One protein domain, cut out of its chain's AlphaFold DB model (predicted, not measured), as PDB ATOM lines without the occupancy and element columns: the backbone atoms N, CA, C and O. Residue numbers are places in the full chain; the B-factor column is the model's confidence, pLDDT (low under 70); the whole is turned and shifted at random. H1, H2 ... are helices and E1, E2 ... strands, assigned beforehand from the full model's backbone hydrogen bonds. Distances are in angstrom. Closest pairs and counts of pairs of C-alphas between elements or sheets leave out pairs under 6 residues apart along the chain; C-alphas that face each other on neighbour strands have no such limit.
ATOM      1  N   TRP A  23       2.705   9.486  53.419       83.81
ATOM      2  CA  TRP A  23       2.837  10.382  52.277       83.81
ATOM      3  C   TRP A  23       1.583  10.337  51.404       83.81
ATOM      4  O   TRP A  23       0.978   9.282  51.209       83.81
ATOM      5  N   ARG A  24       1.227  11.491  50.833       80.12
ATOM      6  CA  ARG A  24       0.122  11.640  49.885       80.12
ATOM      7  C   ARG A  24       0.679  11.756  48.458       80.12
ATOM      8  O   ARG A  24       1.136  12.836  48.090       80.12
ATOM      9  N   PRO A  25       0.603  10.696  47.632       79.81
ATOM     10  CA  PRO A  25       1.151  10.725  46.279       79.81
ATOM     11  C   PRO A  25       0.237  11.406  45.255       79.81
ATOM     12  O   PRO A  25       0.719  11.805  44.202       79.81
ATOM     13  N   HIS A  26      -1.060  11.566  45.533       82.12
ATOM     14  CA  HIS A  26      -2.019  12.159  44.597       82.12
ATOM     15  C   HIS A  26      -2.584  13.477  45.133       82.12
ATOM     16  O   HIS A  26      -3.281  13.505  46.152       82.12
ATOM     17  N   LEU A  27      -2.306  14.574  44.428       85.81
ATOM     18  CA  LEU A  27      -2.849  15.897  44.722       85.81
ATOM     19  C   LEU A  27      -3.813  16.311  43.608       85.81
ATOM     20  O   LEU A  27      -3.382  16.662  42.514       85.81
ATOM     21  N   SER A  28      -5.110  16.283  43.902       85.88
ATOM     22  CA  SER A  28      -6.149  16.775  43.002       85.88
ATOM     23  C   SER A  28      -6.412  18.256  43.256       85.88
ATOM     24  O   SER A  28      -6.791  18.669  44.356       85.88
ATOM     25  N   ILE A  29      -6.187  19.066  42.226       88.88
ATOM     26  CA  ILE A  29      -6.445  20.501  42.223       88.88
ATOM     27  C   ILE A  29      -7.649  20.753  41.329       88.88
ATOM     28  O   ILE A  29      -7.670  20.406  40.148       88.88
ATOM     29  N   ILE A  30      -8.654  21.387  41.909       87.56
ATOM     30  CA  ILE A  30      -9.843  21.827  41.208       87.56
ATOM     31  C   ILE A  30      -9.606  23.256  40.745       87.56
ATOM     32  O   ILE A  30      -9.320  24.151  41.544       87.56
ATOM     33  N   MET A  31      -9.750  23.466  39.445       87.81
ATOM     34  CA  MET A  31      -9.650  24.762  38.801       87.81
ATOM     35  C   MET A  31     -11.012  25.160  38.256       87.81
ATOM     36  O   MET A  31     -11.721  24.368  37.636       87.81
ATOM     37  N   MET A  32     -11.379  26.419  38.439       85.00
ATOM     38  CA  MET A  32     -12.535  26.938  37.739       85.00
ATOM     39  C   MET A  32     -12.192  27.233  36.276       85.00
ATOM     40  O   MET A  32     -11.338  28.072  35.992       85.00
ATOM     41  N   SER A  33     -12.881  26.547  35.363       82.12
ATOM     42  CA  SER A  33     -12.664  26.670  33.914       82.12
ATOM     43  C   SER A  33     -13.622  27.671  33.247       82.12
ATOM     44  O   SER A  33     -13.318  28.249  32.208       82.12
ATOM     45  N   GLU A  34     -14.786  27.919  33.852       80.25
ATOM     46  CA  GLU A  34     -15.841  28.755  33.270       80.25
ATOM     47  C   GLU A  34     -15.649  30.245  33.596       80.25
ATOM     48  O   GLU A  34     -15.396  30.613  34.744       80.25
ATOM     49  N   SER A  35     -15.811  31.128  32.607       75.12
ATOM     50  CA  SER A  35     -15.804  32.570  32.856       75.12
ATOM     51  C   SER A  35     -17.126  33.022  33.478       75.12
ATOM     52  O   SER A  35     -18.185  32.820  32.887       75.12
ATOM     53  N   PHE A  36     -17.071  33.703  34.621       73.38
ATOM     54  CA  PHE A  36     -18.220  34.383  35.214       73.38
ATOM     55  C   PHE A  36     -17.915  35.875  35.367       73.38
ATOM     56  O   PHE A  36     -16.768  36.279  35.544       73.38
ATOM     57  N   SER A  37     -18.949  36.708  35.372       74.88
ATOM     58  CA  SER A  37     -18.825  38.110  35.765       74.88
ATOM     59  C   SER A  37     -19.562  38.334  37.081       74.88
ATOM     60  O   SER A  37     -20.703  37.910  37.257       74.88
ATOM     61  N   PHE A  38     -18.896  38.989  38.030       72.00
ATOM     62  CA  PHE A  38     -19.543  39.509  39.227       72.00
ATOM     63  C   PHE A  38     -19.485  41.028  39.208       72.00
ATOM     64  O   PHE A  38     -18.472  41.623  38.839       72.00
ATOM     65  N   ASN A  39     -20.562  41.660  39.667       73.50
ATOM     66  CA  ASN A  39     -20.513  43.072  40.011       73.50
ATOM     67  C   ASN A  39     -19.582  43.252  41.228       73.50
ATOM     68  O   ASN A  39     -19.583  42.403  42.121       73.50
ATOM     69  N   LYS A  40     -18.804  44.341  41.298       69.19
ATOM     70  CA  LYS A  40     -17.775  44.558  42.342       69.19
ATOM     71  C   LYS A  40     -18.312  44.428  43.779       69.19
ATOM     72  O   LYS A  40     -17.559  44.048  44.667       69.19
ATOM     73  N   GLY A  41     -19.602  44.697  44.003       69.44
ATOM     74  CA  GLY A  41     -20.277  44.514  45.298       69.44
ATOM     75  C   GLY A  41     -21.057  43.202  45.467       69.44
ATOM     76  O   GLY A  41     -21.527  42.920  46.563       69.44
ATOM     77  N   GLY A  42     -21.209  42.398  44.411       73.12
ATOM     78  CA  GLY A  42     -22.065  41.204  44.382       73.12
ATOM     79  C   GLY A  42     -21.338  39.875  44.593       73.12
ATOM     80  O   GLY A  42     -21.947  38.825  44.407       73.12
ATOM     81  N   VAL A  43     -20.045  39.889  44.932       77.06
ATOM     82  CA  VAL A  43     -19.269  38.654  45.138       77.06
ATOM     83  C   VAL A  43     -19.627  38.035  46.497       77.06
ATOM     84  O   VAL A  43     -19.391  38.693  47.523       77.06
ATOM     85  N   PRO A  44     -20.128  36.780  46.530       74.31
ATOM     86  CA  PRO A  44     -20.385  36.050  47.772       74.31
ATOM     87  C   PRO A  44     -19.128  35.951  48.643       74.31
ATOM     88  O   PRO A  44     -18.022  35.781  48.122       74.31
ATOM     89  N   SER A  45     -19.295  36.024  49.966       73.94
ATOM     90  CA  SER A  45     -18.211  35.882  50.954       73.94
ATOM     91  C   SER A  45     -17.372  34.625  50.734       73.94
ATOM     92  O   SER A  45     -16.147  34.673  50.819       73.94
ATOM     93  N   ASP A  46     -18.037  33.534  50.369       71.94
ATOM     94  CA  ASP A  46     -17.469  32.188  50.265       71.94
ATOM     95  C   ASP A  46     -16.448  32.107  49.122       71.94
ATOM     96  O   ASP A  46     -15.406  31.472  49.236       71.94
ATOM     97  N   VAL A  47     -16.707  32.825  48.023       75.06
ATOM     98  CA  VAL A  47     -15.813  32.889  46.853       75.06
ATOM     99  C   VAL A  47     -14.737  33.956  47.041       75.06
ATOM    100  O   VAL A  47     -13.616  33.809  46.554       75.06
ATOM    101  N   ARG A  48     -15.051  35.026  47.785       78.75
ATOM    102  CA  ARG A  48     -14.144  36.158  48.016       78.75
ATOM    103  C   ARG A  48     -12.814  35.723  48.628       78.75
ATOM    104  O   ARG A  48     -11.785  36.276  48.261       78.75
ATOM    105  N   ARG A  49     -12.821  34.716  49.509       77.88
ATOM    106  CA  ARG A  49     -11.605  34.185  50.152       77.88
ATOM    107  C   ARG A  49     -10.603  33.591  49.158       77.88
ATOM    108  O   ARG A  49      -9.402  33.637  49.404       77.88
ATOM    109  N   PHE A  50     -11.090  33.054  48.045       76.06
ATOM    110  CA  PHE A  50     -10.269  32.390  47.030       76.06
ATOM    111  C   PHE A  50      -9.937  33.309  45.849       76.06
ATOM    112  O   PHE A  50      -9.097  32.980  45.014       76.06
ATOM    113  N   MET A  51     -10.585  34.473  45.768       76.81
ATOM    114  CA  MET A  51     -10.430  35.402  44.660       76.81
ATOM    115  C   MET A  51      -9.290  36.387  44.931       76.81
ATOM    116  O   MET A  51      -9.364  37.220  45.832       76.81
ATOM    117  N   ARG A  52      -8.245  36.345  44.098       74.44
ATOM    118  CA  ARG A  52      -7.219  37.392  44.046       74.44
ATOM    119  C   ARG A  52      -7.524  38.315  42.866       74.44
ATOM    120  O   ARG A  52      -7.490  37.878  41.718       74.44
ATOM    121  N   VAL A  53      -7.860  39.573  43.156       68.81
ATOM    122  CA  VAL A  53      -8.271  40.565  42.150       68.81
ATOM    123  C   VAL A  53      -7.125  41.541  41.900       68.81
ATOM    124  O   VAL A  53      -6.660  42.189  42.832       68.81
ATOM    125  N   GLN A  54      -6.686  41.654  40.646       65.62
ATOM    126  CA  GLN A  54      -5.800  42.736  40.198       65.62
ATOM    127  C   GLN A  54      -6.498  43.584  39.125       65.62
ATOM    128  O   GLN A  54      -6.749  44.760  39.362       65.62
ATOM    129  N   VAL A  55      -6.898  42.986  37.993       66.56
ATOM    130  CA  VAL A  55      -7.674  43.652  36.915       66.56
ATOM    131  C   VAL A  55      -8.651  42.664  36.264       66.56
ATOM    132  O   VAL A  55      -9.833  42.956  36.110       66.56
ATOM    133  N   THR A  56      -8.168  41.448  36.011       68.00
ATOM    134  CA  THR A  56      -8.953  40.240  35.718       68.00
ATOM    135  C   THR A  56      -8.813  39.295  36.913       68.00
ATOM    136  O   THR A  56      -7.781  39.314  37.591       68.00
ATOM    137  N   TYR A  57      -9.838  38.502  37.229       70.44
ATOM    138  CA  TYR A  57      -9.717  37.505  38.293       70.44
ATOM    139  C   TYR A  57      -8.830  36.347  37.820       70.44
ATOM    140  O   TYR A  57      -8.966  35.863  36.697       70.44
ATOM    141  N   LEU A  58      -7.915  35.904  38.682       79.25
ATOM    142  CA  LEU A  58      -7.193  34.653  38.464       79.25
ATOM    143  C   LEU A  58      -8.196  33.483  38.552       79.25
ATOM    144  O   LEU A  58      -9.129  33.572  39.362       79.25
ATOM    145  N   PRO A  59      -8.041  32.400  37.765       75.12
ATOM    146  CA  PRO A  59      -8.834  31.191  37.951       75.12
ATOM    147  C   PRO A  59      -8.783  30.750  39.413       75.12
ATOM    148  O   PRO A  59      -7.714  30.642  40.015       75.12
ATOM    149  N   LEU A  60      -9.965  30.539  39.986       81.50
ATOM    150  CA  LEU A  60     -10.109  30.055  41.351       81.50
ATOM    151  C   LEU A  60      -9.556  28.632  41.411       81.50
ATOM    152  O   LEU A  60      -9.982  27.766  40.643       81.50
ATOM    153  N   LEU A  61      -8.606  28.418  42.316       84.62
ATOM    154  CA  LEU A  61      -7.969  27.130  42.556       84.62
ATOM    155  C   LEU A  61      -8.335  26.668  43.964       84.62
ATOM    156  O   LEU A  61      -8.154  27.411  44.931       84.62
ATOM    157  N   LEU A  62      -8.835  25.442  44.069       83.31
ATOM    158  CA  LEU A  62      -9.142  24.787  45.333       83.31
ATOM    159  C   LEU A  62      -8.442  23.432  45.369       83.31
ATOM    160  O   LEU A  62      -8.544  22.640  44.433       83.31
ATOM    161  N   VAL A  63      -7.736  23.152  46.460       84.31
ATOM    162  CA  VAL A  63      -7.213  21.806  46.704       84.31
ATOM    163  C   VAL A  63      -8.385  20.912  47.086       84.31
ATOM    164  O   VAL A  63      -9.123  21.219  48.020       84.31
ATOM    165  N   ASN A  64      -8.567  19.806  46.370       80.00
ATOM    166  CA  ASN A  64      -9.671  18.893  46.625       80.00
ATOM    167  C   ASN A  64      -9.362  18.013  47.847       80.00
ATOM    168  O   ASN A  64      -8.838  16.902  47.738       80.00
ATOM    169  N   GLU A  65      -9.668  18.539  49.031       75.06
ATOM    170  CA  GLU A  65      -9.599  17.803  50.299       75.06
ATOM    171  C   GLU A  65     -10.732  16.775  50.446       75.06
ATOM    172  O   GLU A  65     -10.631  15.850  51.246       75.06
ATOM    173  N   LEU A  66     -11.802  16.903  49.657       72.00
ATOM    174  CA  LEU A  66     -12.986  16.038  49.718       72.00
ATOM    175  C   LEU A  66     -12.762  14.693  49.025       72.00
ATOM    176  O   LEU A  66     -13.281  13.672  49.460       72.00
ATOM    177  N   SER A  67     -11.959  14.683  47.961       68.94
ATOM    178  CA  SER A  67     -11.528  13.455  47.283       68.94
ATOM    179  C   SER A  67     -10.484  12.670  48.079       68.94
ATOM    180  O   SER A  67     -10.098  11.582  47.656       68.94
ATOM    181  N   PHE A  68      -9.986  13.225  49.185       71.81
ATOM    182  CA  PHE A  68      -8.968  12.591  50.003       71.81
ATOM    183  C   PHE A  68      -9.603  11.722  51.088       71.81
ATOM    184  O   PHE A  68     -10.436  12.191  51.872       71.81
ATOM    185  N   ARG A  69      -9.146  10.469  51.143       68.75
ATOM    186  CA  ARG A  69      -9.532   9.479  52.144       68.75
ATOM    187  C   ARG A  69      -8.300   9.000  52.897       68.75
ATOM    188  O   ARG A  69      -7.228   8.847  52.313       68.75
ATOM    189  N   VAL A  70      -8.470   8.679  54.174       65.69
ATOM    190  CA  VAL A  70      -7.452   8.047  55.023       65.69
ATOM    191  C   VAL A  70      -7.013   6.705  54.426       65.69
ATOM    192  O   VAL A  70      -5.840   6.354  54.497       65.69
ATOM    193  N   ARG A  71      -7.927   6.005  53.741       62.56
ATOM    194  CA  ARG A  71      -7.668   4.760  52.992       62.56
ATOM    195  C   ARG A  71      -6.607   4.917  51.894       62.56
ATOM    196  O   ARG A  71      -5.876   3.973  51.611       62.56
ATOM    197  N   ASP A  72      -6.510   6.106  51.302       64.38
ATOM    198  CA  ASP A  72      -5.636   6.384  50.156       64.38
ATOM    199  C   ASP A  72      -4.205   6.778  50.591       64.38
ATOM    200  O   ASP A  72      -3.321   6.985  49.755       64.38
ATOM    201  N   LEU A  73      -3.937   6.852  51.904       67.69
ATOM    202  CA  LEU A  73      -2.615   7.085  52.505       67.69
ATOM    203  C   LEU A  73      -1.745   5.814  52.481       67.69
ATOM    204  O   LEU A  73      -1.322   5.299  53.514       67.69
ATOM    205  N   MET A  74      -1.466   5.282  51.293       58.91
ATOM    206  CA  MET A  74      -0.829   3.963  51.156       58.91
ATOM    207  C   MET A  74       0.701   3.955  51.293       58.91
ATOM    208  O   MET A  74       1.299   2.885  51.374       58.91
ATOM    209  N   VAL A  75       1.360   5.119  51.321       64.94
ATOM    210  CA  VAL A  75       2.830   5.194  51.353       64.94
ATOM    211  C   VAL A  75       3.300   5.615  52.737       64.94
ATOM    212  O   VAL A  75       3.218   6.785  53.101       64.94
ATOM    213  N   GLU A  76       3.814   4.670  53.517       73.56
ATOM    214  CA  GLU A  76       4.504   4.980  54.769       73.56
ATOM    215  C   GLU A  76       5.854   5.644  54.474       73.56
ATOM    216  O   GLU A  76       6.647   5.162  53.660       73.56
ATOM    217  N   ILE A  77       6.133   6.759  55.146       74.94
ATOM    218  CA  ILE A  77       7.415   7.449  55.018       74.94
ATOM    219  C   ILE A  77       8.436   6.693  55.863       74.94
ATOM    220  O   ILE A  77       8.406   6.737  57.096       74.94
ATOM    221  N   ASN A  78       9.359   6.011  55.191       76.81
ATOM    222  CA  ASN A  78      10.493   5.365  55.836       76.81
ATOM    223  C   ASN A  78      11.719   6.294  55.802       76.81
ATOM    224  O   ASN A  78      11.890   7.092  54.886       76.81
ATOM    225  N   ARG A  79      12.634   6.156  56.767       71.69
ATOM    226  CA  ARG A  79      13.894   6.927  56.810       71.69
ATOM    227  C   ARG A  79      14.789   6.687  55.586       71.69
ATOM    228  O   ARG A  79      15.681   7.484  55.327       71.69
ATOM    229  N   SER A  80      14.547   5.603  54.851       74.12
ATOM    230  CA  SER A  80      15.335   5.178  53.692       74.12
ATOM    231  C   SER A  80      14.800   5.686  52.343       74.12
ATOM    232  O   SER A  80      15.476   5.512  51.332       74.12
ATOM    233  N   SER A  81      13.597   6.274  52.282       68.75
ATOM    234  CA  SER A  81      13.022   6.754  51.017       68.75
ATOM    235  C   SER A  81      13.521   8.165  50.691       68.75
ATOM    236  O   SER A  81      13.141   9.122  51.362       68.75
ATOM    237  N   VAL A  82      14.359   8.297  49.659       73.25
ATOM    238  CA  VAL A  82      14.951   9.580  49.214       73.25
ATOM    239  C   VAL A  82      14.037  10.340  48.242       73.25
ATOM    240  O   VAL A  82      14.104  11.562  48.154       73.25
ATOM    241  N   GLN A  83      13.169   9.633  47.513       79.44
ATOM    242  CA  GLN A  83      12.256  10.212  46.527       79.44
ATOM    243  C   GLN A  83      10.831   9.723  46.785       79.44
ATOM    244  O   GLN A  83      10.614   8.539  47.040       79.44
ATOM    245  N   LEU A  84       9.867  10.641  46.713       80.75
ATOM    246  CA  LEU A  84       8.447  10.369  46.912       80.75
ATOM    247  C   LEU A  84       7.684  10.800  45.651       80.75
ATOM    248  O   LEU A  84       7.812  11.956  45.242       80.75
ATOM    249  N   PRO A  85       6.912   9.906  45.008       84.31
ATOM    250  CA  PRO A  85       6.159  10.262  43.815       84.31
ATOM    251  C   PRO A  85       5.015  11.214  44.181       84.31
ATOM    252  O   PRO A  85       4.282  10.979  45.146       84.31
ATOM    253  N   LEU A  86       4.855  12.280  43.396       85.25
ATOM    254  CA  LEU A  86       3.739  13.218  43.489       85.25
ATOM    255  C   LEU A  86       3.105  13.378  42.107       85.25
ATOM    256  O   LEU A  86       3.709  13.931  41.192       85.25
ATOM    257  N   THR A  87       1.877  12.896  41.964       85.94
ATOM    258  CA  THR A  87       1.046  13.073  40.776       85.94
ATOM    259  C   THR A  87       0.039  14.177  41.052       85.94
ATOM    260  O   THR A  87      -0.790  14.058  41.959       85.94
ATOM    261  N   VAL A  88       0.103  15.247  40.266       88.12
ATOM    262  CA  VAL A  88      -0.843  16.360  40.354       88.12
ATOM    263  C   VAL A  88      -1.897  16.190  39.268       88.12
ATOM    264  O   VAL A  88      -1.559  16.155  38.086       88.12
ATOM    265  N   SER A  89      -3.163  16.064  39.662       87.31
ATOM    266  CA  SER A  89      -4.296  16.038  38.736       87.31
ATOM    267  C   SER A  89      -5.026  17.376  38.751       87.31
ATOM    268  O   SER A  89      -5.205  17.988  39.804       87.31
ATOM    269  N   TYR A  90      -5.438  17.833  37.571       88.25
ATOM    270  CA  TYR A  90      -6.168  19.084  37.393       88.25
ATOM    271  C   TYR A  90      -7.564  18.786  36.856       88.25
ATOM    272  O   TYR A  90      -7.699  18.124  35.829       88.25
ATOM    273  N   GLU A  91      -8.591  19.287  37.538       85.88
ATOM    274  CA  GLU A  91      -9.986  19.119  37.129       85.88
ATOM    275  C   GLU A  91     -10.671  20.478  36.964       85.88
ATOM    276  O   GLU A  91     -10.642  21.317  37.865       85.88
ATOM    277  N   GLY A  92     -11.294  20.693  35.803       87.38
ATOM    278  CA  GLY A  92     -12.051  21.902  35.495       87.38
ATOM    279  C   GLY A  92     -13.505  21.800  35.953       87.38
ATOM    280  O   GLY A  92     -14.223  20.915  35.495       87.38
ATOM    281  N   ILE A  93     -13.974  22.728  36.793       84.94
ATOM    282  CA  ILE A  93     -15.369  22.746  37.269       84.94
ATOM    283  C   ILE A  93     -16.085  24.081  37.025       84.94
ATOM    284  O   ILE A  93     -15.460  25.119  36.792       84.94
ATOM    285  N   SER A  94     -17.418  24.043  37.116       85.50
ATOM    286  CA  SER A  94     -18.296  25.216  37.050       85.50
ATOM    287  C   SER A  94     -18.444  25.918  38.404       85.50
ATOM    288  O   SER A  94     -18.254  25.320  39.469       85.50
ATOM    289  N   LEU A  95     -18.873  27.183  38.378       80.81
ATOM    290  CA  LEU A  95     -19.046  28.015  39.578       80.81
ATOM    291  C   LEU A  95     -20.012  27.404  40.610       80.81
ATOM    292  O   LEU A  95     -19.783  27.496  41.814       80.81
ATOM    293  N   ARG A  96     -21.105  26.780  40.157       77.69
ATOM    294  CA  ARG A  96     -22.119  26.196  41.057       77.69
ATOM    295  C   ARG A  96     -21.541  25.037  41.861       77.69
ATOM    296  O   ARG A  96     -21.708  24.991  43.076       77.69
ATOM    297  N   ARG A  97     -20.823  24.140  41.178       78.81
ATOM    298  CA  ARG A  97     -20.132  23.016  41.816       78.81
ATOM    299  C   ARG A  97     -19.024  23.511  42.736       78.81
ATOM    300  O   ARG A  97     -18.913  23.010  43.844       78.81
ATOM    301  N   PHE A  98     -18.284  24.541  42.330       82.25
ATOM    302  CA  PHE A  98     -17.243  25.140  43.165       82.25
ATOM    303  C   PHE A  98     -17.807  25.640  44.498       82.25
ATOM    304  O   PHE A  98     -17.307  25.278  45.557       82.25
ATOM    305  N   ARG A  99     -18.899  26.412  44.458       79.88
ATOM    306  CA  ARG A  99     -19.555  26.922  45.672       79.88
ATOM    307  C   ARG A  99     -20.080  25.803  46.565       79.88
ATOM    308  O   ARG A  99     -19.907  25.871  47.776       79.88
ATOM    309  N   PHE A 100     -20.683  24.777  45.967       80.19
ATOM    310  CA  PHE A 100     -21.142  23.605  46.707       80.19
ATOM    311  C   PHE A 100     -19.987  22.898  47.427       80.19
ATOM    312  O   PHE A 100     -20.106  22.603  48.610       80.19
ATOM    313  N   LEU A 101     -18.854  22.687  46.750       79.75
ATOM    314  CA  LEU A 101     -17.682  22.029  47.334       79.75
ATOM    315  C   LEU A 101     -17.048  22.847  48.464       79.75
ATOM    316  O   LEU A 101     -16.685  22.271  49.485       79.75
ATOM    317  N   VAL A 102     -16.967  24.175  48.323       80.88
ATOM    318  CA  VAL A 102     -16.496  25.060  49.406       80.88
ATOM    319  C   VAL A 102     -17.395  24.921  50.636       80.88
ATOM    320  O   VAL A 102     -16.905  24.680  51.735       80.88
ATOM    321  N   GLN A 103     -18.714  24.978  50.451       77.88
ATOM    322  CA  GLN A 103     -19.648  24.863  51.569       77.88
ATOM    323  C   GLN A 103     -19.645  23.466  52.203       77.88
ATOM    324  O   GLN A 103     -19.793  23.331  53.416       77.88
ATOM    325  N   LEU A 104     -19.431  22.421  51.402       76.88
ATOM    326  CA  LEU A 104     -19.255  21.056  51.886       76.88
ATOM    327  C   LEU A 104     -17.989  20.919  52.746       76.88
ATOM    328  O   LEU A 104     -18.017  20.263  53.786       76.88
ATOM    329  N   GLN A 105     -16.891  21.558  52.337       81.31
ATOM    330  CA  GLN A 105     -15.641  21.566  53.096       81.31
ATOM    331  C   GLN A 105     -15.817  22.260  54.453       81.31
ATOM    332  O   GLN A 105     -15.369  21.724  55.467       81.31
ATOM    333  N   ASP A 106     -16.535  23.385  54.500       77.25
ATOM    334  CA  ASP A 106     -16.842  24.089  55.753       77.25
ATOM    335  C   ASP A 106     -17.729  23.246  56.694       77.25
ATOM    336  O   ASP A 106     -17.512  23.218  57.911       77.25
ATOM    337  N   MET A 107     -18.695  22.501  56.140       69.94
ATOM    338  CA  MET A 107     -19.530  21.557  56.897       69.94
ATOM    339  C   MET A 107     -18.685  20.433  57.508       69.94
ATOM    340  O   MET A 107     -18.797  20.153  58.699       69.94
ATOM    341  N   ILE A 108     -17.795  19.821  56.722       73.69
ATOM    342  CA  ILE A 108     -16.904  18.751  57.194       73.69
ATOM    343  C   ILE A 108     -15.921  19.270  58.243       73.69
ATOM    344  O   ILE A 108     -15.680  18.602  59.248       73.69
ATOM    345  N   TYR A 109     -15.385  20.475  58.053       81.06
ATOM    346  CA  TYR A 109     -14.530  21.110  59.050       81.06
ATOM    347  C   TYR A 109     -15.279  21.331  60.371       81.06
ATOM    348  O   TYR A 109     -14.742  21.041  61.440       81.06
ATOM    349  N   SER A 110     -16.544  21.753  60.302       73.44
ATOM    350  CA  SER A 110     -17.406  21.889  61.480       73.44
ATOM    351  C   SER A 110     -17.665  20.536  62.154       73.44
ATOM    352  O   SER A 110     -17.524  20.427  63.368       73.44
ATOM    353  N   LEU A 111     -17.955  19.475  61.390       65.25
ATOM    354  CA  LEU A 111     -18.104  18.111  61.924       65.25
ATOM    355  C   LEU A 111     -16.837  17.641  62.650       65.25
ATOM    356  O   LEU A 111     -16.913  17.058  63.731       65.25
ATOM    357  N   ARG A 112     -15.661  17.963  62.111       72.69
ATOM    358  CA  ARG A 112     -14.383  17.666  62.765       72.69
ATOM    359  C   ARG A 112     -14.238  18.393  64.103       72.69
ATOM    360  O   ARG A 112     -13.767  17.802  65.071       72.69
ATOM    361  N   GLN A 113     -14.679  19.650  64.187       71.56
ATOM    362  CA  GLN A 113     -14.690  20.414  65.442       71.56
ATOM    363  C   GLN A 113     -15.667  19.847  66.478       71.56
ATOM    364  O   GLN A 113     -15.387  19.921  67.672       71.56
ATOM    365  N   PHE A 114     -16.770  19.235  66.038       59.84
ATOM    366  CA  PHE A 114     -17.693  18.505  66.911       59.84
ATOM    367  C   PHE A 114     -17.126  17.171  67.436       59.84
ATOM    368  O   PHE A 114     -17.783  16.514  68.239       59.84
ATOM    369  N   GLY A 115     -15.909  16.782  67.037       66.62
ATOM    370  CA  GLY A 115     -15.222  15.594  67.552       66.62
ATOM    371  C   GLY A 115     -15.560  14.297  66.817       66.62
ATOM    372  O   GLY A 115     -15.326  13.218  67.359       66.62
ATOM    373  N   PHE A 116     -16.104  14.370  65.597       59.09
ATOM    374  CA  PHE A 116     -16.315  13.180  64.771       59.09
ATOM    375  C   PHE A 116     -14.977  12.542  64.360       59.09
ATOM    376  O   PHE A 116     -14.043  13.235  63.954       59.09
ATOM    377  N   THR A 117     -14.896  11.210  64.436       68.50
ATOM    378  CA  THR A 117     -13.735  10.429  63.986       68.50
ATOM    379  C   THR A 117     -13.513  10.592  62.478       68.50
ATOM    380  O   THR A 117     -14.474  10.617  61.710       68.50
ATOM    381  N   GLU A 118     -12.250  10.631  62.038       75.31
ATOM    382  CA  GLU A 118     -11.877  10.737  60.614       75.31
ATOM    383  C   GLU A 118     -12.485   9.632  59.739       75.31
ATOM    384  O   GLU A 118     -12.816   9.879  58.586       75.31
ATOM    385  N   GLU A 119     -12.680   8.436  60.295       70.12
ATOM    386  CA  GLU A 119     -13.320   7.305  59.615       70.12
ATOM    387  C   GLU A 119     -14.782   7.607  59.249       70.12
ATOM    388  O   GLU A 119     -15.171   7.471  58.091       70.12
ATOM    389  N   ASN A 120     -15.565   8.128  60.200       66.50
ATOM    390  CA  ASN A 120     -16.960   8.516  59.967       66.50
ATOM    391  C   ASN A 120     -17.047   9.687  58.977       66.50
ATOM    392  O   ASN A 120     -17.956   9.762  58.154       66.50
ATOM    393  N   ILE A 121     -16.097  10.621  59.052       72.56
ATOM    394  CA  ILE A 121     -16.021  11.749  58.120       72.56
ATOM    395  C   ILE A 121     -15.737  11.251  56.698       72.56
ATOM    396  O   ILE A 121     -16.318  11.765  55.742       72.56
ATOM    397  N   ASP A 122     -14.872  10.253  56.539       74.56
ATOM    398  CA  ASP A 122     -14.572   9.662  55.238       74.56
ATOM    399  C   ASP A 122     -15.759   8.893  54.649       74.56
ATOM    400  O   ASP A 122     -15.994   8.982  53.441       74.56
ATOM    401  N   GLU A 123     -16.553   8.219  55.481       66.62
ATOM    402  CA  GLU A 123     -17.822   7.614  55.061       66.62
ATOM    403  C   GLU A 123     -18.822   8.685  54.589       66.62
ATOM    404  O   GLU A 123     -19.422   8.572  53.517       66.62
ATOM    405  N   ILE A 124     -18.942   9.796  55.322       70.06
ATOM    406  CA  ILE A 124     -19.781  10.936  54.921       70.06
ATOM    407  C   ILE A 124     -19.299  11.534  53.586       70.06
ATOM    408  O   ILE A 124     -20.107  11.812  52.699       70.06
ATOM    409  N   LYS A 125     -17.987  11.699  53.384       72.44
ATOM    410  CA  LYS A 125     -17.441  12.155  52.092       72.44
ATOM    411  C   LYS A 125     -17.776  11.181  50.963       72.44
ATOM    412  O   LYS A 125     -18.107  11.614  49.860       72.44
ATOM    413  N   GLU A 126     -17.689   9.879  51.216       70.00
ATOM    414  CA  GLU A 126     -17.992   8.838  50.234       70.00
ATOM    415  C   GLU A 126     -19.464   8.839  49.834       70.00
ATOM    416  O   GLU A 126     -19.764   8.805  48.642       70.00
ATOM    417  N   THR A 127     -20.376   8.970  50.794       67.06
ATOM    418  CA  THR A 127     -21.808   9.070  50.490       67.06
ATOM    419  C   THR A 127     -22.133  10.330  49.686       67.06
ATOM    420  O   THR A 127     -22.929  10.258  48.749       67.06
ATOM    421  N   LEU A 128     -21.482  11.463  49.971       65.50
ATOM    422  CA  LEU A 128     -21.760  12.745  49.310       65.50
ATOM    423  C   LEU A 128     -21.143  12.859  47.909       65.50
ATOM    424  O   LEU A 128     -21.767  13.430  47.016       65.50
ATOM    425  N   VAL A 129     -19.929  12.337  47.713       67.50
ATOM    426  CA  VAL A 129     -19.194  12.433  46.437       67.50
ATOM    427  C   VAL A 129     -19.434  11.213  45.540       67.50
ATOM    428  O   VAL A 129     -19.413  11.344  44.319       67.50
ATOM    429  N   GLY A 130     -19.652  10.031  46.123       60.97
ATOM    430  CA  GLY A 130     -19.789   8.764  45.398       60.97
ATOM    431  C   GLY A 130     -21.218   8.398  44.991       60.97
ATOM    432  O   GLY A 130     -21.393   7.616  44.057       60.97
ATOM    433  N   SER A 131     -22.245   8.954  45.645       61.53
ATOM    434  CA  SER A 131     -23.644   8.633  45.325       61.53
ATOM    435  C   SER A 131     -24.184   9.447  44.153       61.53
ATOM    436  O   SER A 131     -23.744  10.559  43.863       61.53
TER     437      SER A 131
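AT A GLANCE: This is residues 23 to 131 of the 355 residues of an uncharacterized protein of Periophthalmus magnuspinnatus (UniProt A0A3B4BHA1). A small, narrow sheet of three strands has a helical hairpin, H2 and H3, set off to one side, where H2 only grazes the sheet with residues 95 to 102. Long loops make much of the rest, and Asn 39 and Ser 80, at opposite ends of the length, lie in two of them. The printed part has 109 residues, under half of them in named elements, in the order E1, H1, E2, E3, H2, H3; the class is mixed, helices and strands, and the sheet, E2 E1 E3, is mixed too. The whole is loose, with a radius of gyration of the C-alphas of 16.7 A and spans of 52 by 35 by 25 A.

IN THESE COORDINATES: Find C-alpha 26 at (-2.019, 12.159, 44.597); from there E1 runs 19.4 A to residue 32. H1 is residues 45 to 48, 5.0 A, and E2 is residues 61 to 63, 6.8 A. E3, residues 87 to 93, is 19.4 A long. H2, residues 95 to 113, runs 27.3 A, and H3, residues 118 to 130, runs 17.3 A to C-alpha 130 at (-19.789, 8.764, 45.398).

HOW THE PARTS SIT: Look at inner strand E1: E3 is its parallel neighbour, with N 29 and O 89 at 2.8 A. E2 is its antiparallel neighbour, with N 30 and O 62 at 2.8 A. H2 touches H1 with residues 99 to 103 alone, closest at the C-alphas of Arg 99 and Val 47, 7.1 A. H2 and H3 touch, closest at the C-alphas of Ile 108 and Ile 121, 7.1 A, through residues 108 to 112 of H2 and 118 to 121 of H3 alone. This hairpin has a shallow tilt of 19 degrees, opposite ways. H1 and H3 are not on the sheet. In H2 and H3 every O i to N i+4 pair is within hydrogen-bond range; H1 is too short for one.

THE WHOLE: The C-alphas of Asn 39 and Ser 80, the two farthest apart, are 53.9 A apart. The printed part has no cut; the links E1 to H1, H1 to E2 and E2 to E3 are long. Mean pLDDT of the printed part is 75.3, and 28 residues are under 70, among them 69 to 75 and 127 to 131.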